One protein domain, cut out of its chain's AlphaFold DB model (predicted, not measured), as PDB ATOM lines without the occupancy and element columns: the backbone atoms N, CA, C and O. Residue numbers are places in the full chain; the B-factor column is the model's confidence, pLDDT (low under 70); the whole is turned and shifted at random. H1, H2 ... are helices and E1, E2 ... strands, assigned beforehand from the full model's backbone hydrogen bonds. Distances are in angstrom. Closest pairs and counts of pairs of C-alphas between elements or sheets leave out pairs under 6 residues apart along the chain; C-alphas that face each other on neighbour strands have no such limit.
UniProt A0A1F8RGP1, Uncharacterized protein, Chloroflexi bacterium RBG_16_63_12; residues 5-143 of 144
ATOM      1  N   PRO A   5     295.382 179.050 348.470       95.00
ATOM      2  CA  PRO A   5     294.126 178.300 348.438       95.00
ATOM      3  C   PRO A   5     293.253 178.567 347.203       95.00
ATOM      4  O   PRO A   5     292.781 177.609 346.584       95.00
ATOM      5  N   VAL A   6     293.069 179.827 346.803       95.62
ATOM      6  CA  VAL A   6     292.260 180.161 345.618       95.62
ATOM      7  C   VAL A   6     292.942 179.678 344.338       95.62
ATOM      8  O   VAL A   6     292.277 179.096 343.478       95.62
ATOM      9  N   ALA A   7     294.265 179.824 344.224       96.12
ATOM     10  CA  ALA A   7     295.009 179.358 343.054       96.12
ATOM     11  C   ALA A   7     294.881 177.842 342.881       96.12
ATOM     12  O   ALA A   7     294.611 177.355 341.779       96.12
ATOM     13  N   ARG A   8     294.999 177.097 343.990       97.31
ATOM     14  CA  ARG A   8     294.753 175.650 344.034       97.31
ATOM     15  C   ARG A   8     293.352 175.324 343.560       97.31
ATOM     16  O   ARG A   8     293.195 174.533 342.632       97.31
ATOM     17  N   TRP A   9     292.344 175.932 344.179       97.56
ATOM     18  CA  TRP A   9     290.955 175.689 343.819       97.56
ATOM     19  C   TRP A   9     290.716 175.931 342.325       97.56
ATOM     20  O   TRP A   9     290.138 175.071 341.662       97.56
ATOM     21  N   MET A  10     291.230 177.033 341.772       97.44
ATOM     22  CA  MET A  10     291.085 177.374 340.358       97.44
ATOM     23  C   MET A  10     291.751 176.326 339.451       97.44
ATOM     24  O   MET A  10     291.108 175.812 338.535       97.44
ATOM     25  N   GLY A  11     293.005 175.952 339.731       97.69
ATOM     26  CA  GLY A  11     293.746 174.953 338.956       97.69
ATOM     27  C   GLY A  11     293.077 173.575 338.952       97.69
ATOM     28  O   GLY A  11     292.837 173.003 337.885       97.69
ATOM     29  N   TYR A  12     292.726 173.051 340.131       98.38
ATOM     30  CA  TYR A  12     292.063 171.747 340.253       98.38
ATOM     31  C   TYR A  12     290.659 171.752 339.638       98.38
ATOM     32  O   TYR A  12     290.299 170.824 338.912       98.38
ATOM     33  N   THR A  13     289.874 172.805 339.880       97.94
ATOM     34  CA  THR A  13     288.500 172.903 339.363       97.94
ATOM     35  C   THR A  13     288.486 173.019 337.844       97.94
ATOM     36  O   THR A  13     287.655 172.387 337.197       97.94
ATOM     37  N   TYR A  14     289.435 173.746 337.247       97.81
ATOM     38  CA  TYR A  14     289.542 173.831 335.792       97.81
ATOM     39  C   TYR A  14     289.842 172.464 335.161       97.81
ATOM     40  O   TYR A  14     289.207 172.091 334.178       97.81
ATOM     41  N   ILE A  15     290.762 171.681 335.743       97.62
ATOM     42  CA  ILE A  15     291.056 170.314 335.276       97.62
ATOM     43  C   ILE A  15     289.825 169.411 335.412       97.62
ATOM     44  O   ILE A  15     289.528 168.620 334.511       97.62
ATOM     45  N   ALA A  16     289.093 169.521 336.523       97.44
ATOM     46  CA  ALA A  16     287.861 168.768 336.728       97.44
ATOM     47  C   ALA A  16     286.791 169.130 335.683       97.44
ATOM     48  O   ALA A  16     286.172 168.231 335.111       97.44
ATOM     49  N   ALA A  17     286.625 170.421 335.380       96.75
ATOM     50  CA  ALA A  17     285.707 170.903 334.353       96.75
ATOM     51  C   ALA A  17     286.115 170.438 332.946       96.75
ATOM     52  O   ALA A  17     285.277 169.916 332.213       96.75
ATOM     53  N   ASP A  18     287.400 170.531 332.586       96.31
ATOM     54  CA  ASP A  18     287.903 170.019 331.304       96.31
ATOM     55  C   ASP A  18     287.632 168.522 331.171       96.31
ATOM     56  O   ASP A  18     287.093 168.072 330.161       96.31
ATOM     57  N   ARG A  19     287.892 167.749 332.229       94.81
ATOM     58  CA  ARG A  19     287.614 166.312 332.249       94.81
ATOM     59  C   ARG A  19     286.133 165.994 332.071       94.81
ATOM     60  O   ARG A  19     285.836 165.019 331.383       94.81
ATOM     61  N   ALA A  20     285.248 166.751 332.715       94.38
ATOM     62  CA  ALA A  20     283.815 166.485 332.736       94.38
ATOM     63  C   ALA A  20     283.089 166.991 331.484       94.38
ATOM     64  O   ALA A  20     282.140 166.341 331.052       94.38
ATOM     65  N   SER A  21     283.544 168.093 330.883       91.38
ATOM     66  CA  SER A  21     282.765 168.829 329.878       91.38
ATOM     67  C   SER A  21     283.420 168.926 328.504       91.38
ATOM     68  O   SER A  21     282.709 168.869 327.515       91.38
ATOM     69  N   TRP A  22     284.742 169.080 328.398       92.12
ATOM     70  CA  TRP A  22     285.382 169.359 327.096       92.12
ATOM     71  C   TRP A  22     286.206 168.195 326.560       92.12
ATOM     72  O   TRP A  22     286.272 167.967 325.356       92.12
ATOM     73  N   ALA A  23     286.844 167.455 327.458       93.81
ATOM     74  CA  ALA A  23     287.743 166.355 327.150       93.81
ATOM     75  C   ALA A  23     287.185 165.008 327.625       93.81
ATOM     76  O   ALA A  23     287.951 164.057 327.818       93.81
ATOM     77  N   ASN A  24     285.878 164.915 327.881       94.00
ATOM     78  CA  ASN A  24     285.240 163.620 328.093       94.00
ATOM     79  C   ASN A  24     285.104 162.882 326.749       94.00
ATOM     80  O   ASN A  24     285.150 163.490 325.678       94.00
ATOM     81  N   PHE A  25     284.953 161.561 326.810       95.25
ATOM     82  CA  PHE A  25     284.939 160.713 325.619       95.25
ATOM     83  C   PHE A  25     283.856 161.124 324.612       95.25
ATOM     84  O   PHE A  25     284.137 161.291 323.431       95.25
ATOM     85  N   ARG A  26     282.630 161.360 325.084       95.31
ATOM     86  CA  ARG A  26     281.489 161.716 324.237       95.31
ATOM     87  C   ARG A  26     281.682 163.062 323.535       95.31
ATOM     88  O   ARG A  26     281.449 163.158 322.335       95.31
ATOM     89  N   GLU A  27     282.109 164.081 324.270       95.38
ATOM     90  CA  GLU A  27     282.245 165.445 323.746       95.38
ATOM     91  C   GLU A  27     283.381 165.544 322.729       95.38
ATOM     92  O   GLU A  27     283.213 166.168 321.685       95.38
ATOM     93  N   VAL A  28     284.490 164.825 322.943       96.62
ATOM     94  CA  VAL A  28     285.551 164.701 321.929       96.62
ATOM     95  C   VAL A  28     285.009 164.092 320.629       96.62
ATOM     96  O   VAL A  28     285.317 164.590 319.547       96.62
ATOM     97  N   GLY A  29     284.165 163.059 320.723       97.06
ATOM     98  CA  GLY A  29     283.523 162.451 319.557       97.06
ATOM     99  C   GLY A  29     282.568 163.399 318.826       97.06
ATOM    100  O   GLY A  29     282.597 163.473 317.597       97.06
ATOM    101  N   LEU A  30     281.751 164.161 319.558       96.75
ATOM    102  CA  LEU A  30     280.842 165.142 318.960       96.75
ATOM    103  C   LEU A  30     281.580 166.307 318.300       96.75
ATOM    104  O   LEU A  30     281.194 166.713 317.206       96.75
ATOM    105  N   TYR A  31     282.650 166.817 318.916       96.25
ATOM    106  CA  TYR A  31     283.474 167.857 318.300       96.25
ATOM    107  C   TYR A  31     284.116 167.380 316.999       96.25
ATOM    108  O   TYR A  31     284.138 168.130 316.026       96.25
ATOM    109  N   GLU A  32     284.584 166.132 316.946       97.69
ATOM    110  CA  GLU A  32     285.130 165.550 315.718       97.69
ATOM    111  C   GLU A  32     284.059 165.399 314.626       97.69
ATOM    112  O   GLU A  32     284.305 165.749 313.472       97.69
ATOM    113  N   LEU A  33     282.853 164.932 314.971       97.69
ATOM    114  CA  LEU A  33     281.737 164.858 314.021       97.69
ATOM    115  C   LEU A  33     281.353 166.240 313.480       97.69
ATOM    116  O   LEU A  33     281.197 166.401 312.269       97.69
ATOM    117  N   ALA A  34     281.259 167.241 314.356       97.19
ATOM    118  CA  ALA A  34     280.982 168.619 313.963       97.19
ATOM    119  C   ALA A  34     282.077 169.179 313.046       97.19
ATOM    120  O   ALA A  34     281.769 169.734 311.990       97.19
ATOM    121  N   ALA A  35     283.352 168.974 313.390       96.94
ATOM    122  CA  ALA A  35     284.479 169.410 312.572       96.94
ATOM    123  C   ALA A  35     284.463 168.766 311.176       96.94
ATOM    124  O   ALA A  35     284.693 169.450 310.178       96.94
ATOM    125  N   ARG A  36     284.134 167.470 311.081       97.06
ATOM    126  CA  ARG A  36     283.999 166.753 309.801       97.06
ATOM    127  C   ARG A  36     282.849 167.280 308.950       97.06
ATOM    128  O   ARG A  36     283.041 167.461 307.748       97.06
ATOM    129  N   ALA A  37     281.696 167.553 309.559       97.31
ATOM    130  CA  ALA A  37     280.552 168.143 308.865       97.31
ATOM    131  C   ALA A  37     280.892 169.535 308.317       97.31
ATOM    132  O   ALA A  37     280.678 169.799 307.136       97.31
ATOM    133  N   ILE A  38     281.520 170.389 309.132       97.00
ATOM    134  CA  ILE A  38     281.978 171.719 308.710       97.00
ATOM    135  C   ILE A  38     283.002 171.603 307.572       97.00
ATOM    136  O   ILE A  38     282.868 172.273 306.551       97.00
ATOM    137  N   GLN A  39     283.990 170.710 307.685       96.69
ATOM    138  CA  GLN A  39     284.988 170.496 306.633       96.69
ATOM    139  C   GLN A  39     284.358 169.989 305.329       96.69
ATOM    140  O   GLN A  39     284.788 170.364 304.237       96.69
ATOM    141  N   THR A  40     283.352 169.122 305.418       96.56
ATOM    142  CA  THR A  40     282.613 168.638 304.247       96.56
ATOM    143  C   THR A  40     281.805 169.768 303.616       96.56
ATOM    144  O   THR A  40     281.923 169.970 302.411       96.56
ATOM    145  N   GLY A  41     281.099 170.574 304.414       96.31
ATOM    146  CA  GLY A  41     280.369 171.748 303.933       96.31
ATOM    147  C   GLY A  41     281.264 172.783 303.244       96.31
ATOM    148  O   GLY A  41     280.896 173.281 302.183       96.31
ATOM    149  N   LEU A  42     282.457 173.050 303.790       96.19
ATOM    150  CA  LEU A  42     283.453 173.934 303.169       96.19
ATOM    151  C   LEU A  42     283.936 173.386 301.821       96.19
ATOM    152  O   LEU A  42     283.962 174.107 300.829       96.19
ATOM    153  N   ARG A  43     284.294 172.096 301.759       95.62
ATOM    154  CA  ARG A  43     284.766 171.463 300.512       95.62
ATOM    155  C   ARG A  43     283.686 171.401 299.435       95.62
ATOM    156  O   ARG A  43     284.011 171.528 298.260       95.62
ATOM    157  N   ALA A  44     282.433 171.203 299.833       94.06
ATOM    158  CA  ALA A  44     281.286 171.175 298.932       94.06
ATOM    159  C   ALA A  44     280.802 172.582 298.524       94.06
ATOM    160  O   ALA A  44     279.902 172.695 297.698       94.06
ATOM    161  N   GLY A  45     281.364 173.653 299.099       94.12
ATOM    162  CA  GLY A  45     280.932 175.031 298.843       94.12
ATOM    163  C   GLY A  45     279.556 175.382 299.424       94.12
ATOM    164  O   GLY A  45     278.985 176.403 299.054       94.12
ATOM    165  N   VAL A  46     279.019 174.558 300.332       95.44
ATOM    166  CA  VAL A  46     277.742 174.806 301.033       95.44
ATOM    167  C   VAL A  46     277.877 175.978 302.007       95.44
ATOM    168  O   VAL A  46     276.936 176.744 302.218       95.44
ATOM    169  N   ILE A  47     279.063 176.113 302.597       95.69
ATOM    170  CA  ILE A  47     279.462 177.225 303.458       95.69
ATOM    171  C   ILE A  47     280.833 177.738 303.011       95.69
ATOM    172  O   ILE A  47     281.634 176.981 302.459       95.69
ATOM    173  N   GLY A  48     281.113 179.013 303.261       95.38
ATOM    174  CA  GLY A  48     282.427 179.629 303.081       95.38
ATOM    175  C   GLY A  48     283.037 180.082 304.408       95.38
ATOM    176  O   GLY A  48     282.386 180.070 305.448       95.38
ATOM    177  N   GLU A  49     284.290 180.542 304.376       94.56
ATOM    178  CA  GLU A  49     284.980 181.031 305.581       94.56
ATOM    179  C   GLU A  49     284.233 182.180 306.270       94.56
ATOM    180  O   GLU A  49     284.200 182.242 307.495       94.56
ATOM    181  N   ALA A  50     283.584 183.058 305.499       95.19
ATOM    182  CA  ALA A  50     282.774 184.149 306.038       95.19
ATOM    183  C   ALA A  50     281.625 183.650 306.934       95.19
ATOM    184  O   ALA A  50     281.292 184.308 307.917       95.19
ATOM    185  N   ASP A  51     281.059 182.475 306.637       94.62
ATOM    186  CA  ASP A  51     279.973 181.895 307.431       94.62
ATOM    187  C   ASP A  51     280.459 181.425 308.816       94.62
ATOM    188  O   ASP A  51     279.665 181.380 309.753       94.62
ATOM    189  N   LEU A  52     281.760 181.136 308.978       93.81
ATOM    190  CA  LEU A  52     282.358 180.752 310.267       93.81
ATOM    191  C   LEU A  52     282.451 181.922 311.255       93.81
ATOM    192  O   LEU A  52     282.561 181.699 312.458       93.81
ATOM    193  N   TRP A  53     282.414 183.159 310.756       95.00
ATOM    194  CA  TRP A  53     282.451 184.378 311.571       95.00
ATOM    195  C   TRP A  53     281.051 184.898 311.931       95.00
ATOM    196  O   TRP A  53     280.929 185.929 312.592       95.00
ATOM    197  N   GLY A  54     279.999 184.210 311.474       94.25
ATOM    198  CA  GLY A  54     278.608 184.501 311.803       94.25
ATOM    199  C   GLY A  54     278.165 183.865 313.123       94.25
ATOM    200  O   GLY A  54     278.932 183.747 314.076       94.25
ATOM    201  N   THR A  55     276.898 183.453 313.185       96.62
ATOM    202  CA  THR A  55     276.351 182.719 314.333       96.62
ATOM    203  C   THR A  55     276.313 181.222 314.063       96.62
ATOM    204  O   THR A  55     276.070 180.799 312.928       96.62
ATOM    205  N   ASP A  56     276.441 180.424 315.126       94.75
ATOM    206  CA  ASP A  56     276.273 178.968 315.061       94.75
ATOM    207  C   ASP A  56     274.948 178.594 314.385       94.75
ATOM    208  O   ASP A  56     274.919 177.760 313.485       94.75
ATOM    209  N   GLU A  57     273.844 179.242 314.767       96.25
ATOM    210  CA  GLU A  57     272.522 178.973 314.194       96.25
ATOM    211  C   GLU A  57     272.503 179.137 312.668       96.25
ATOM    212  O   GLU A  57     272.020 178.249 311.961       96.25
ATOM    213  N   SER A  58     273.076 180.233 312.159       95.81
ATOM    214  CA  SER A  58     273.108 180.529 310.723       95.81
ATOM    215  C   SER A  58     273.975 179.526 309.963       95.81
ATOM    216  O   SER A  58     273.570 179.025 308.911       95.81
ATOM    217  N   LEU A  59     275.145 179.198 310.516       96.19
ATOM    218  CA  LEU A  59     276.062 178.205 309.961       96.19
ATOM    219  C   LEU A  59     275.383 176.833 309.861       96.19
ATOM    220  O   LEU A  59     275.362 176.207 308.798       96.19
ATOM    221  N   TRP A  60     274.769 176.381 310.955       96.19
ATOM    222  CA  TRP A  60     274.100 175.086 311.013       96.19
ATOM    223  C   TRP A  60     272.849 175.025 310.133       96.19
ATOM    224  O   TRP A  60     272.564 173.976 309.555       96.19
ATOM    225  N   ALA A  61     272.099 176.123 310.006       95.75
ATOM    226  CA  ALA A  61     270.962 176.198 309.093       95.75
ATOM    227  C   ALA A  61     271.401 176.014 307.633       95.75
ATOM    228  O   ALA A  61     270.778 175.239 306.909       95.75
ATOM    229  N   ARG A  62     272.508 176.646 307.222       95.56
ATOM    230  CA  ARG A  62     273.070 176.483 305.871       95.56
ATOM    231  C   ARG A  62     273.526 175.060 305.594       95.56
ATOM    232  O   ARG A  62     273.148 174.495 304.574       95.56
ATOM    233  N   LEU A  63     274.273 174.460 306.522       96.25
ATOM    234  CA  LEU A  63     274.718 173.070 306.396       96.25
ATOM    235  C   LEU A  63     273.536 172.105 306.212       96.25
ATOM    236  O   LEU A  63     273.606 171.190 305.397       96.25
ATOM    237  N   ARG A  64     272.422 172.331 306.920       95.81
ATOM    238  CA  ARG A  64     271.206 171.510 306.800       95.81
ATOM    239  C   ARG A  64     270.394 171.755 305.527       95.81
ATOM    240  O   ARG A  64     269.603 170.892 305.169       95.81
ATOM    241  N   ALA A  65     270.551 172.898 304.866       92.81
ATOM    242  CA  ALA A  65     269.753 173.249 303.692       92.81
ATOM    243  C   ALA A  65     270.238 172.576 302.393       92.81
ATOM    244  O   ALA A  65     269.495 172.539 301.417       92.81
ATOM    245  N   GLY A  66     271.478 172.076 302.359       82.25
ATOM    246  CA  GLY A  66     272.052 171.433 301.175       82.25
ATOM    247  C   GLY A  66     271.563 169.996 300.948       82.25
ATOM    248  O   GLY A  66     271.176 169.303 301.883       82.25
ATOM    249  N   GLU A  67     271.669 169.512 299.712       88.38
ATOM    250  CA  GLU A  67     271.257 168.150 299.319       88.38
ATOM    251  C   GLU A  67     272.415 167.130 299.309       88.38
ATOM    252  O   GLU A  67     272.224 165.971 298.945       88.38
ATOM    253  N   ASP A  68     273.628 167.536 299.708       92.50
ATOM    254  CA  ASP A  68     274.793 166.644 299.739       92.50
ATOM    255  C   ASP A  68     274.557 165.478 300.716       92.50
ATOM    256  O   ASP A  68     274.540 165.649 301.937       92.50
ATOM    257  N   ALA A  69     274.376 164.274 300.169       92.69
ATOM    258  CA  ALA A  69     274.024 163.087 300.945       92.69
ATOM    259  C   ALA A  69     275.092 162.707 301.984       92.69
ATOM    260  O   ALA A  69     274.754 162.221 303.065       92.69
ATOM    261  N   ALA A  70     276.375 162.938 301.686       92.12
ATOM    262  CA  ALA A  70     277.457 162.640 302.618       92.12
ATOM    263  C   ALA A  70     277.445 163.622 303.797       92.12
ATOM    264  O   ALA A  70     277.588 163.204 304.948       92.12
ATOM    265  N   LEU A  71     277.222 164.909 303.526       96.00
ATOM    266  CA  LEU A  71     277.055 165.933 304.550       96.00
ATOM    267  C   LEU A  71     275.813 165.667 305.405       96.00
ATOM    268  O   LEU A  71     275.913 165.683 306.629       96.00
ATOM    269  N   GLN A  72     274.667 165.358 304.792       96.19
ATOM    270  CA  GLN A  72     273.443 165.060 305.542       96.19
ATOM    271  C   GLN A  72     273.610 163.830 306.441       96.19
ATOM    272  O   GLN A  72     273.205 163.862 307.604       96.19
ATOM    273  N   GLY A  73     274.290 162.784 305.959       94.81
ATOM    274  CA  GLY A  73     274.645 161.628 306.782       94.81
ATOM    275  C   GLY A  73     275.513 162.004 307.988       94.81
ATOM    276  O   GLY A  73     275.263 161.535 309.094       94.81
ATOM    277  N   GLN A  74     276.491 162.899 307.819       96.06
ATOM    278  CA  GLN A  74     277.316 163.391 308.932       96.06
ATOM    279  C   GLN A  74     276.507 164.226 309.931       96.06
ATOM    280  O   GLN A  74     276.660 164.044 311.138       96.06
ATOM    281  N   LEU A  75     275.633 165.113 309.448       96.31
ATOM    282  CA  LEU A  75     274.799 165.971 310.293       96.31
ATOM    283  C   LEU A  75     273.836 165.161 311.168       96.31
ATOM    284  O   LEU A  75     273.628 165.515 312.326       96.31
ATOM    285  N   GLN A  76     273.306 164.043 310.664       95.19
ATOM    286  CA  GLN A  76     272.454 163.135 311.444       95.19
ATOM    287  C   GLN A  76     273.182 162.504 312.641       95.19
ATOM    288  O   GLN A  76     272.556 162.217 313.661       95.19
ATOM    289  N   LEU A  77     274.507 162.335 312.557       96.62
ATOM    290  CA  LEU A  77     275.321 161.829 313.665       96.62
ATOM    291  C   LEU A  77     275.563 162.885 314.755       96.62
ATOM    292  O   LEU A  77     276.039 162.542 315.836       96.62
ATOM    293  N   ILE A  78     275.249 164.160 314.523       95.88
ATOM    294  CA  ILE A  78     275.421 165.233 315.511       95.88
ATOM    295  C   ILE A  78     274.127 165.355 316.320       95.88
ATOM    296  O   ILE A  78     273.289 166.225 316.093       95.88
ATOM    297  N   SER A  79     273.945 164.435 317.266       93.75
ATOM    298  CA  SER A  79     272.716 164.303 318.048       93.75
ATOM    299  C   SER A  79     273.011 163.991 319.517       93.75
ATOM    300  O   SER A  79     273.983 163.295 319.826       93.75
ATOM    301  N   PRO A  80     272.143 164.421 320.456       92.00
ATOM    302  CA  PRO A  80     272.185 163.955 321.837       92.00
ATOM    303  C   PRO A  80     272.174 162.423 321.971       92.00
ATOM    304  O   PRO A  80     272.767 161.896 322.911       92.00
ATOM    305  N   ARG A  81     271.541 161.715 321.023       94.62
ATOM    306  CA  ARG A  81     271.392 160.251 321.036       94.62
ATOM    307  C   ARG A  81     272.601 159.493 320.495       94.62
ATOM    308  O   ARG A  81     272.702 158.295 320.731       94.62
ATOM    309  N   THR A  82     273.519 160.172 319.810       96.38
ATOM    310  CA  THR A  82     274.710 159.541 319.238       96.38
ATOM    311  C   THR A  82     275.570 158.926 320.328       96.38
ATOM    312  O   THR A  82     275.896 159.574 321.331       96.38
ATOM    313  N   ARG A  83     275.957 157.667 320.116       96.56
ATOM    314  CA  ARG A  83     276.801 156.908 321.039       96.56
ATOM    315  C   ARG A  83     278.181 156.692 320.439       96.56
ATOM    316  O   ARG A  83     278.339 156.564 319.225       96.56
ATOM    317  N   PHE A  84     279.166 156.623 321.325       97.44
ATOM    318  CA  PHE A  84     280.559 156.396 320.977       97.44
ATOM    319  C   PHE A  84     281.093 155.210 321.764       97.44
ATOM    320  O   PHE A  84     280.809 155.075 322.956       97.44
ATOM    321  N   PHE A  85     281.909 154.396 321.107       97.38
ATOM    322  CA  PHE A  85     282.583 153.252 321.708       97.38
ATOM    323  C   PHE A  85     284.067 153.270 321.353       97.38
ATOM    324  O   PHE A  85     284.446 153.766 320.290       97.38
ATOM    325  N   TRP A  86     284.893 152.727 322.243       97.25
ATOM    326  CA  TRP A  86     286.280 152.400 321.922       97.25
ATOM    327  C   TRP A  86     286.291 151.169 321.021       97.25
ATOM    328  O   TRP A  86     285.767 150.129 321.417       97.25
ATOM    329  N   ASP A  87     286.857 151.287 319.824       97.56
ATOM    330  CA  ASP A  87     286.908 150.186 318.860       97.56
ATOM    331  C   ASP A  87     288.187 150.258 318.024       97.56
ATOM    332  O   ASP A  87     288.255 150.987 317.035       97.56
ATOM    333  N   GLU A  88     289.223 149.537 318.452       96.88
ATOM    334  CA  GLU A  88     290.520 149.511 317.765       96.88
ATOM    335  C   GLU A  88     290.452 148.854 316.379       96.88
ATOM    336  O   GLU A  88     291.194 149.267 315.481       96.88
ATOM    337  N   ASP A  89     289.556 147.882 316.203       97.25
ATOM    338  CA  ASP A  89     289.479 147.043 315.007       97.25
ATOM    339  C   ASP A  89     288.731 147.751 313.871       97.25
ATOM    340  O   ASP A  89     289.146 147.702 312.712       97.25
ATOM    341  N   ALA A  90     287.641 148.448 314.201       96.69
ATOM    342  CA  ALA A  90     286.777 149.130 313.244       96.69
ATOM    343  C   ALA A  90     286.378 150.551 313.702       96.69
ATOM    344  O   ALA A  90     285.183 150.855 313.815       96.69
ATOM    345  N   PRO A  91     287.336 151.468 313.943       97.81
ATOM    346  CA  PRO A  91     287.007 152.834 314.325       97.81
ATOM    347  C   PRO A  91     286.377 153.599 313.157       97.81
ATOM    348  O   PRO A  91     286.855 153.546 312.024       97.81
ATOM    349  N   THR A  92     285.362 154.413 313.446       97.31
ATOM    350  CA  THR A  92     284.866 155.422 312.494       97.31
ATOM    351  C   THR A  92     285.920 156.509 312.283       97.31
ATOM    352  O   THR A  92     286.112 156.997 311.169       97.31
ATOM    353  N   PHE A  93     286.624 156.891 313.352       97.31
ATOM    354  CA  PHE A  93     287.761 157.801 313.290       97.31
ATOM    355  C   PHE A  93     288.707 157.641 314.481       97.31
ATOM    356  O   PHE A  93     288.382 157.032 315.499       97.31
ATOM    357  N   ARG A  94     289.899 158.231 314.346       97.88
ATOM    358  CA  ARG A  94     290.911 158.330 315.399       97.88
ATOM    359  C   ARG A  94     291.170 159.795 315.724       97.88
ATOM    360  O   ARG A  94     291.705 160.510 314.877       97.88
ATOM    361  N   VAL A  95     290.827 160.223 316.937       97.00
ATOM    362  CA  VAL A  95     290.879 161.636 317.355       97.00
ATOM    363  C   VAL A  95     291.677 161.814 318.641       97.00
ATOM    364  O   VAL A  95     291.632 160.973 319.532       97.00
ATOM    365  N   SER A  96     292.427 162.906 318.745       95.38
ATOM    366  CA  SER A  96     293.132 163.272 319.975       95.38
ATOM    367  C   SER A  96     292.306 164.262 320.790       95.38
ATOM    368  O   SER A  96     291.814 165.256 320.258       95.38
ATOM    369  N   ALA A  97     292.192 164.022 322.095       93.88
ATOM    370  CA  ALA A  97     291.544 164.962 322.997       93.88
ATOM    371  C   ALA A  97     292.384 166.239 323.133       93.88
ATOM    372  O   ALA A  97     293.581 166.190 323.425       93.88
ATOM    373  N   LYS A  98     291.750 167.401 322.964       91.69
ATOM    374  CA  LYS A  98     292.396 168.698 323.191       91.69
ATOM    375  C   LYS A  98     292.271 169.084 324.663       91.69
ATOM    376  O   LYS A  98     291.352 169.807 325.041       91.69
ATOM    377  N   LEU A  99     293.191 168.572 325.474       93.62
ATOM    378  CA  LEU A  99     293.228 168.828 326.914       93.62
ATOM    379  C   LEU A  99     293.567 170.286 327.197       93.62
ATOM    380  O   LEU A  99     294.462 170.858 326.568       93.62
ATOM    381  N   ARG A 100     292.885 170.872 328.180       91.88
ATOM    382  CA  ARG A 100     293.175 172.224 328.659       91.88
ATOM    383  C   ARG A 100     293.385 172.194 330.160       91.88
ATOM    384  O   ARG A 100     292.659 171.551 330.908       91.88
ATOM    385  N   THR A 101     294.405 172.914 330.597       96.12
ATOM    386  CA  THR A 101     294.704 173.131 332.011       96.12
ATOM    387  C   THR A 101     295.139 174.576 332.172       96.12
ATOM    388  O   THR A 101     295.663 175.169 331.228       96.12
ATOM    389  N   ILE A 102     294.958 175.119 333.366       96.62
ATOM    390  CA  ILE A 102     295.573 176.379 333.767       96.62
ATOM    391  C   ILE A 102     296.587 176.094 334.864       96.62
ATOM    392  O   ILE A 102     296.455 175.121 335.606       96.62
ATOM    393  N   ASP A 103     297.595 176.945 334.943       97.12
ATOM    394  CA  ASP A 103     298.607 176.924 335.990       97.12
ATOM    395  C   ASP A 103     298.710 178.352 336.532       97.12
ATOM    396  O   ASP A 103     299.477 179.150 335.996       97.12
ATOM    397  N   PRO A 104     297.817 178.742 337.462       96.44
ATOM    398  CA  PRO A 104     297.701 180.131 337.877       96.44
ATOM    399  C   PRO A 104     298.982 180.625 338.546       96.44
ATOM    400  O   PRO A 104     299.545 179.938 339.399       96.44
ATOM    401  N   ASP A 105     299.388 181.847 338.218       96.06
ATOM    402  CA  ASP A 105     300.487 182.519 338.903       96.06
ATOM    403  C   ASP A 105     300.091 182.926 340.329       96.06
ATOM    404  O   ASP A 105     299.066 183.596 340.549       96.06
ATOM    405  N   VAL A 106     300.939 182.560 341.293       94.06
ATOM    406  CA  VAL A 106     300.786 182.860 342.719       94.06
ATOM    407  C   VAL A 106     301.898 183.795 343.189       94.06
ATOM    408  O   VAL A 106     303.085 183.504 343.021       94.06
ATOM    409  N   VAL A 107     301.507 184.906 343.807       92.88
ATOM    410  CA  VAL A 107     302.392 185.914 344.394       92.88
ATOM    411  C   VAL A 107     302.404 185.712 345.904       92.88
ATOM    412  O   VAL A 107     301.388 185.903 346.560       92.88
ATOM    413  N   ILE A 108     303.549 185.311 346.450       84.25
ATOM    414  CA  ILE A 108     303.785 185.188 347.896       84.25
ATOM    415  C   ILE A 108     305.137 185.831 348.168       84.25
ATOM    416  O   ILE A 108     306.089 185.534 347.440       84.25
ATOM    417  N   ASP A 109     305.208 186.701 349.175       85.62
ATOM    418  CA  ASP A 109     306.423 187.435 349.548       85.62
ATOM    419  C   ASP A 109     307.067 188.140 348.338       85.62
ATOM    420  O   ASP A 109     308.252 187.979 348.067       85.62
ATOM    421  N   GLU A 110     306.251 188.844 347.541       87.94
ATOM    422  CA  GLU A 110     306.651 189.561 346.310       87.94
ATOM    423  C   GLU A 110     307.193 188.676 345.166       87.94
ATOM    424  O   GLU A 110     307.498 189.162 344.076       87.94
ATOM    425  N   HIS A 111     307.235 187.355 345.350       89.31
ATOM    426  CA  HIS A 111     307.676 186.406 344.335       89.31
ATOM    427  C   HIS A 111     306.493 185.780 343.593       89.31
ATOM    428  O   HIS A 111     305.756 184.951 344.139       89.31
ATOM    429  N   CYS A 112     306.358 186.123 342.311       94.00
ATOM    430  CA  CYS A 112     305.392 185.522 341.395       94.00
ATOM    431  C   CYS A 112     305.952 184.231 340.782       94.00
ATOM    432  O   CYS A 112     306.998 184.257 340.130       94.00
ATOM    433  N   GLN A 113     305.277 183.102 340.998       94.88
ATOM    434  CA  GLN A 113     305.621 181.813 340.390       94.88
ATOM    435  C   GLN A 113     304.344 181.023 340.067       94.88
ATOM    436  O   GLN A 113     303.361 181.161 340.801       94.88
ATOM    437  N   PRO A 114     304.352 180.159 339.037       96.88
ATOM    438  CA  PRO A 114     303.208 179.305 338.738       96.88
ATOM    439  C   PRO A 114     302.911 178.363 339.907       96.88
ATOM    440  O   PRO A 114     303.824 177.909 340.610       96.88
ATOM    441  N   LEU A 115     301.633 178.031 340.099       96.81
ATOM    442  CA  LEU A 115     301.191 177.126 341.157       96.81
ATOM    443  C   LEU A 115     301.960 175.800 341.126       96.81
ATOM    444  O   LEU A 115     302.362 175.313 342.180       96.81
ATOM    445  N   SER A 116     302.212 175.230 339.946       97.44
ATOM    446  CA  SER A 116     302.954 173.969 339.816       97.44
ATOM    447  C   SER A 116     304.404 174.032 340.318       97.44
ATOM    448  O   SER A 116     304.932 173.017 340.764       97.44
ATOM    449  N   ALA A 117     305.048 175.203 340.313       95.75
ATOM    450  CA  ALA A 117     306.392 175.354 340.875       95.75
ATOM    451  C   ALA A 117     306.382 175.362 342.414       95.75
ATOM    452  O   ALA A 117     307.366 174.971 343.038       95.75
ATOM    453  N   ARG A 118     305.272 175.792 343.028       92.50
ATOM    454  CA  ARG A 118     305.125 175.910 344.488       92.50
ATOM    455  C   ARG A 118     304.402 174.727 345.132       92.50
ATOM    456  O   ARG A 118     304.636 174.434 346.301       92.50
ATOM    457  N   ASP A 119     303.522 174.057 344.394       95.75
ATOM    458  CA  ASP A 119     302.724 172.926 344.858       95.75
ATOM    459  C   ASP A 119     303.046 171.658 344.046       95.75
ATOM    460  O   ASP A 119     302.458 171.422 342.982       95.75
ATOM    461  N   PRO A 120     303.941 170.793 344.560       96.81
ATOM    462  CA  PRO A 120     304.296 169.540 343.899       96.81
ATOM    463  C   PRO A 120     303.112 168.580 343.717       96.81
ATOM    464  O   PRO A 120     303.103 167.777 342.783       96.81
ATOM    465  N   GLY A 121     302.106 168.647 344.598       98.12
ATOM    466  CA  GLY A 121     300.899 167.830 344.499       98.12
ATOM    467  C   GLY A 121     300.066 168.221 343.284       98.12
ATOM    468  O   GLY A 121     299.690 167.357 342.490       98.12
ATOM    469  N   PHE A 122     299.858 169.526 343.095       98.25
ATOM    470  CA  PHE A 122     299.194 170.054 341.905       98.25
ATOM    471  C   PHE A 122     300.004 169.784 340.635       98.25
ATOM    472  O   PHE A 122     299.437 169.332 339.640       98.25
ATOM    473  N   ALA A 123     301.325 169.985 340.670       98.31
ATOM    474  CA  ALA A 123     302.201 169.710 339.533       98.31
ATOM    475  C   ALA A 123     302.065 168.263 339.041       98.31
ATOM    476  O   ALA A 123     301.853 168.023 337.849       98.31
ATOM    477  N   ARG A 124     302.111 167.298 339.971       98.44
ATOM    478  CA  ARG A 124     301.914 165.877 339.671       98.44
ATOM    479  C   ARG A 124     300.516 165.605 339.122       98.44
ATOM    480  O   ARG A 124     300.405 164.983 338.072       98.44
ATOM    481  N   HIS A 125     299.469 166.113 339.773       98.06
ATOM    482  CA  HIS A 125     298.087 165.927 339.318       98.06
ATOM    483  C   HIS A 125     297.870 166.441 337.887       98.06
ATOM    484  O   HIS A 125     297.254 165.774 337.052       98.06
ATOM    485  N   ARG A 126     298.411 167.625 337.581       97.56
ATOM    486  CA  ARG A 126     298.346 168.226 336.248       97.56
ATOM    487  C   ARG A 126     299.103 167.390 335.217       97.56
ATOM    488  O   ARG A 126     298.573 167.152 334.132       97.56
ATOM    489  N   ALA A 127     300.307 166.926 335.545       97.19
ATOM    490  CA  ALA A 127     301.094 166.070 334.662       97.19
ATOM    491  C   ALA A 127     300.389 164.730 334.386       97.19
ATOM    492  O   ALA A 127     300.277 164.325 333.231       97.19
ATOM    493  N   GLU A 128     299.848 164.078 335.417       97.06
ATOM    494  CA  GLU A 128     299.053 162.850 335.287       97.06
ATOM    495  C   GLU A 128     297.840 163.062 334.379       97.06
ATOM    496  O   GLU A 128     297.572 162.240 333.505       97.06
ATOM    497  N   TYR A 129     297.131 164.186 334.530       96.38
ATOM    498  CA  TYR A 129     295.993 164.505 333.674       96.38
ATOM    499  C   TYR A 129     296.387 164.674 332.202       96.38
ATOM    500  O   TYR A 129     295.745 164.094 331.324       96.38
ATOM    501  N   LEU A 130     297.445 165.445 331.934       94.81
ATOM    502  CA  LEU A 130     297.938 165.693 330.578       94.81
ATOM    503  C   LEU A 130     298.465 164.413 329.918       94.81
ATOM    504  O   LEU A 130     298.249 164.194 328.727       94.81
ATOM    505  N   ASN A 131     299.121 163.549 330.691       94.62
ATOM    506  CA  ASN A 131     299.700 162.306 330.190       94.62
ATOM    507  C   ASN A 131     298.663 161.187 330.029       94.62
ATOM    508  O   ASN A 131     298.760 160.394 329.097       94.62
ATOM    509  N   GLY A 132     297.637 161.145 330.882       92.19
ATOM    510  CA  GLY A 132     296.640 160.070 330.904       92.19
ATOM    511  C   GLY A 132     295.673 160.046 329.716       92.19
ATOM    512  O   GLY A 132     294.906 159.098 329.576       92.19
ATOM    513  N   LYS A 133     295.681 161.074 328.863       87.69
ATOM    514  CA  LYS A 133     294.796 161.192 327.692       87.69
ATOM    515  C   LYS A 133     295.560 161.440 326.385       87.69
ATOM    516  O   LYS A 133     294.985 161.938 325.418       87.69
ATOM    517  N   GLN A 134     296.851 161.106 326.352       86.00
ATOM    518  CA  GLN A 134     297.652 161.185 325.132       86.00
ATOM    519  C   GLN A 134     297.213 160.151 324.083       86.00
ATOM    520  O   GLN A 134     296.540 159.166 324.380       86.00
ATOM    521  N   GLY A 135     297.636 160.375 322.839       91.44
ATOM    522  CA  GLY A 135     297.370 159.471 321.725       91.44
ATOM    523  C   GLY A 135     296.088 159.800 320.964       91.44
ATOM    524  O   GLY A 135     295.507 160.882 321.093       91.44
ATOM    525  N   LYS A 136     295.686 158.869 320.097       95.62
ATOM    526  CA  LYS A 136     294.465 158.975 319.298       95.62
ATOM    527  C   LYS A 136     293.475 157.923 319.761       95.62
ATOM    528  O   LYS A 136     293.799 156.741 319.774       95.62
ATOM    529  N   TRP A 137     292.273 158.359 320.093       96.56
ATOM    530  CA  TRP A 137     291.188 157.512 320.546       96.56
ATOM    531  C   TRP A 137     290.480 156.889 319.344       96.56
ATOM    532  O   TRP A 137     289.976 157.641 318.506       96.56
ATOM    533  N   PRO A 138     290.460 155.552 319.211       97.75
ATOM    534  CA  PRO A 138     289.696 154.859 318.180       97.75
ATOM    535  C   PRO A 138     288.204 154.876 318.516       97.75
ATOM    536  O   PRO A 138     287.714 154.084 319.319       97.75
ATOM    537  N   MET A 139     287.470 155.808 317.926       97.94
ATOM    538  CA  MET A 139     286.055 155.977 318.226       97.94
ATOM    539  C   MET A 139     285.214 155.370 317.112       97.94
ATOM    540  O   MET A 139     285.324 155.772 315.950       97.94
ATOM    541  N   ARG A 140     284.333 154.436 317.473       97.94
ATOM    542  CA  ARG A 140     283.217 154.020 316.623       97.94
ATOM    543  C   ARG A 140     281.956 154.781 317.005       97.94
ATOM    544  O   ARG A 140     281.601 154.857 318.180       97.94
ATOM    545  N   VAL A 141     281.297 155.334 315.991       97.62
ATOM    546  CA  VAL A 141     280.044 156.083 316.105       97.62
ATOM    547  C   VAL A 141     278.877 155.159 315.794       97.62
ATOM    548  O   VAL A 141     278.900 154.441 314.795       97.62
ATOM    549  N   VAL A 142     277.849 155.200 316.637       94.56
ATOM    550  CA  VAL A 142     276.584 154.499 316.410       94.56
ATOM    551  C   VAL A 142     275.458 155.524 316.482       94.56
ATOM    552  O   VAL A 142     275.288 156.196 317.506       94.56
ATOM    553  N   ALA A 143     274.733 155.662 315.371       86.38
ATOM    554  CA  ALA A 143     273.470 156.387 315.318       86.38
ATOM    555  C   ALA A 143     272.371 155.504 315.921       86.38
ATOM    556  O   ALA A 143     272.342 154.306 315.640       86.38
TER     557      ALA A 143
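This is residues 5 to 143 of the 144 residues of an uncharacterized protein of Chloroflexi bacterium RBG_16_63_12 (UniProt A0A1F8RGP1). An elongated model of two lobes: in one, H1 and H7 run side by side with the E3 and E4 hairpin and short H6 at their far end; in the other, H2 crosses one face of a small three-strand sheet, with H5 packed on its later part and H3 and H4 farther out. Three strands of chain join the lobes: the turn from H1 into H2, residues 96 to 104 and residues 132 to 136. The 139 printed residues include seven named helices and five named strands, in the order H1 H2 H3 H4 H5 E1 E2 E3 E4 H6 H7 E5, class mixed; both sheets, E1 E5 E2 and E3 E4, are antiparallel. The whole is loose, with a radius of gyration of the C-alphas of 19.6 A and spans of 64 by 39 by 23 A.

H1, residues 5 to 22, is 24.7 A long and begins at C-alpha 5 (294.126, 178.300, 348.438). H2, residues 25 to 43, is 27.3 A long and ends at C-alpha 43 (284.766, 171.463, 300.512). H3 is residues 49 to 52, H4 56 to 65, 14.3 A long, and H5 69 to 76. E1 is residues 83 to 86, E2 93 to 95, E3 105 to 108, E4 111 to 114 and H6 115 to 118. H7, residues 120 to 131, is 16.2 A long. E5, residues 137 to 142, is 15.5 A long and ends at C-alpha 142 (276.584, 154.499, 316.410).

H1 touches H7 with residues 8 to 15 alone, at a shallow tilt of 14 degrees, the same way; their closest C-alphas are those of Arg 8 and Phe 122, 7.5 A apart. H6 and H7 touch only at the corner, closest at C-alphas 116 and 123, 4.3 A. In the hairpin E3 and E4, N 106 and O 113 are 2.8 A apart. H1 and H2 are close but not clearly touching, at a steep tilt of 61 degrees. H2 is on the sheet E1 E5 E2, two layers with the helix on one face, at a height over the sheet of 6.5 A; it is over E5 and runs across the strands, at 80 degrees to E5 on the local plane. Inner strand E5 has staggered pairing: residues 137 to 139 with E2, N 137 and O 95 being 2.7 A apart, and residues 139 to 142 with E1, N 140 and O 85 being 2.9 A apart. H2 touches H5 with residues 33 to 41 alone, closest at C-alphas 37 and 74, 5.7 A, at a shallow tilt of 30 degrees, opposite ways. H4 and H5, a helical hairpin, only just touch, with 3 pairs of C-alphas within 8 A, the closest being 64 and 72, 6.9 A. H3 and H4 touch only at the corner, only just, with 3 such pairs, the closest being 51 and 59, 5.9 A. In H1, H2, H4, H5 and H7 every O i to N i+4 pair is within hydrogen-bond range; H3 and H6 are too short for one.

The two C-alphas farthest apart, those of Glu 67 and Asp 109, are 64.3 A apart. Residues 53 to 58, of which 56 to 58 belong to H4, stand free. The printed part has no cut and no long link. Its mean pLDDT is 95.2, and no printed residue is under 70.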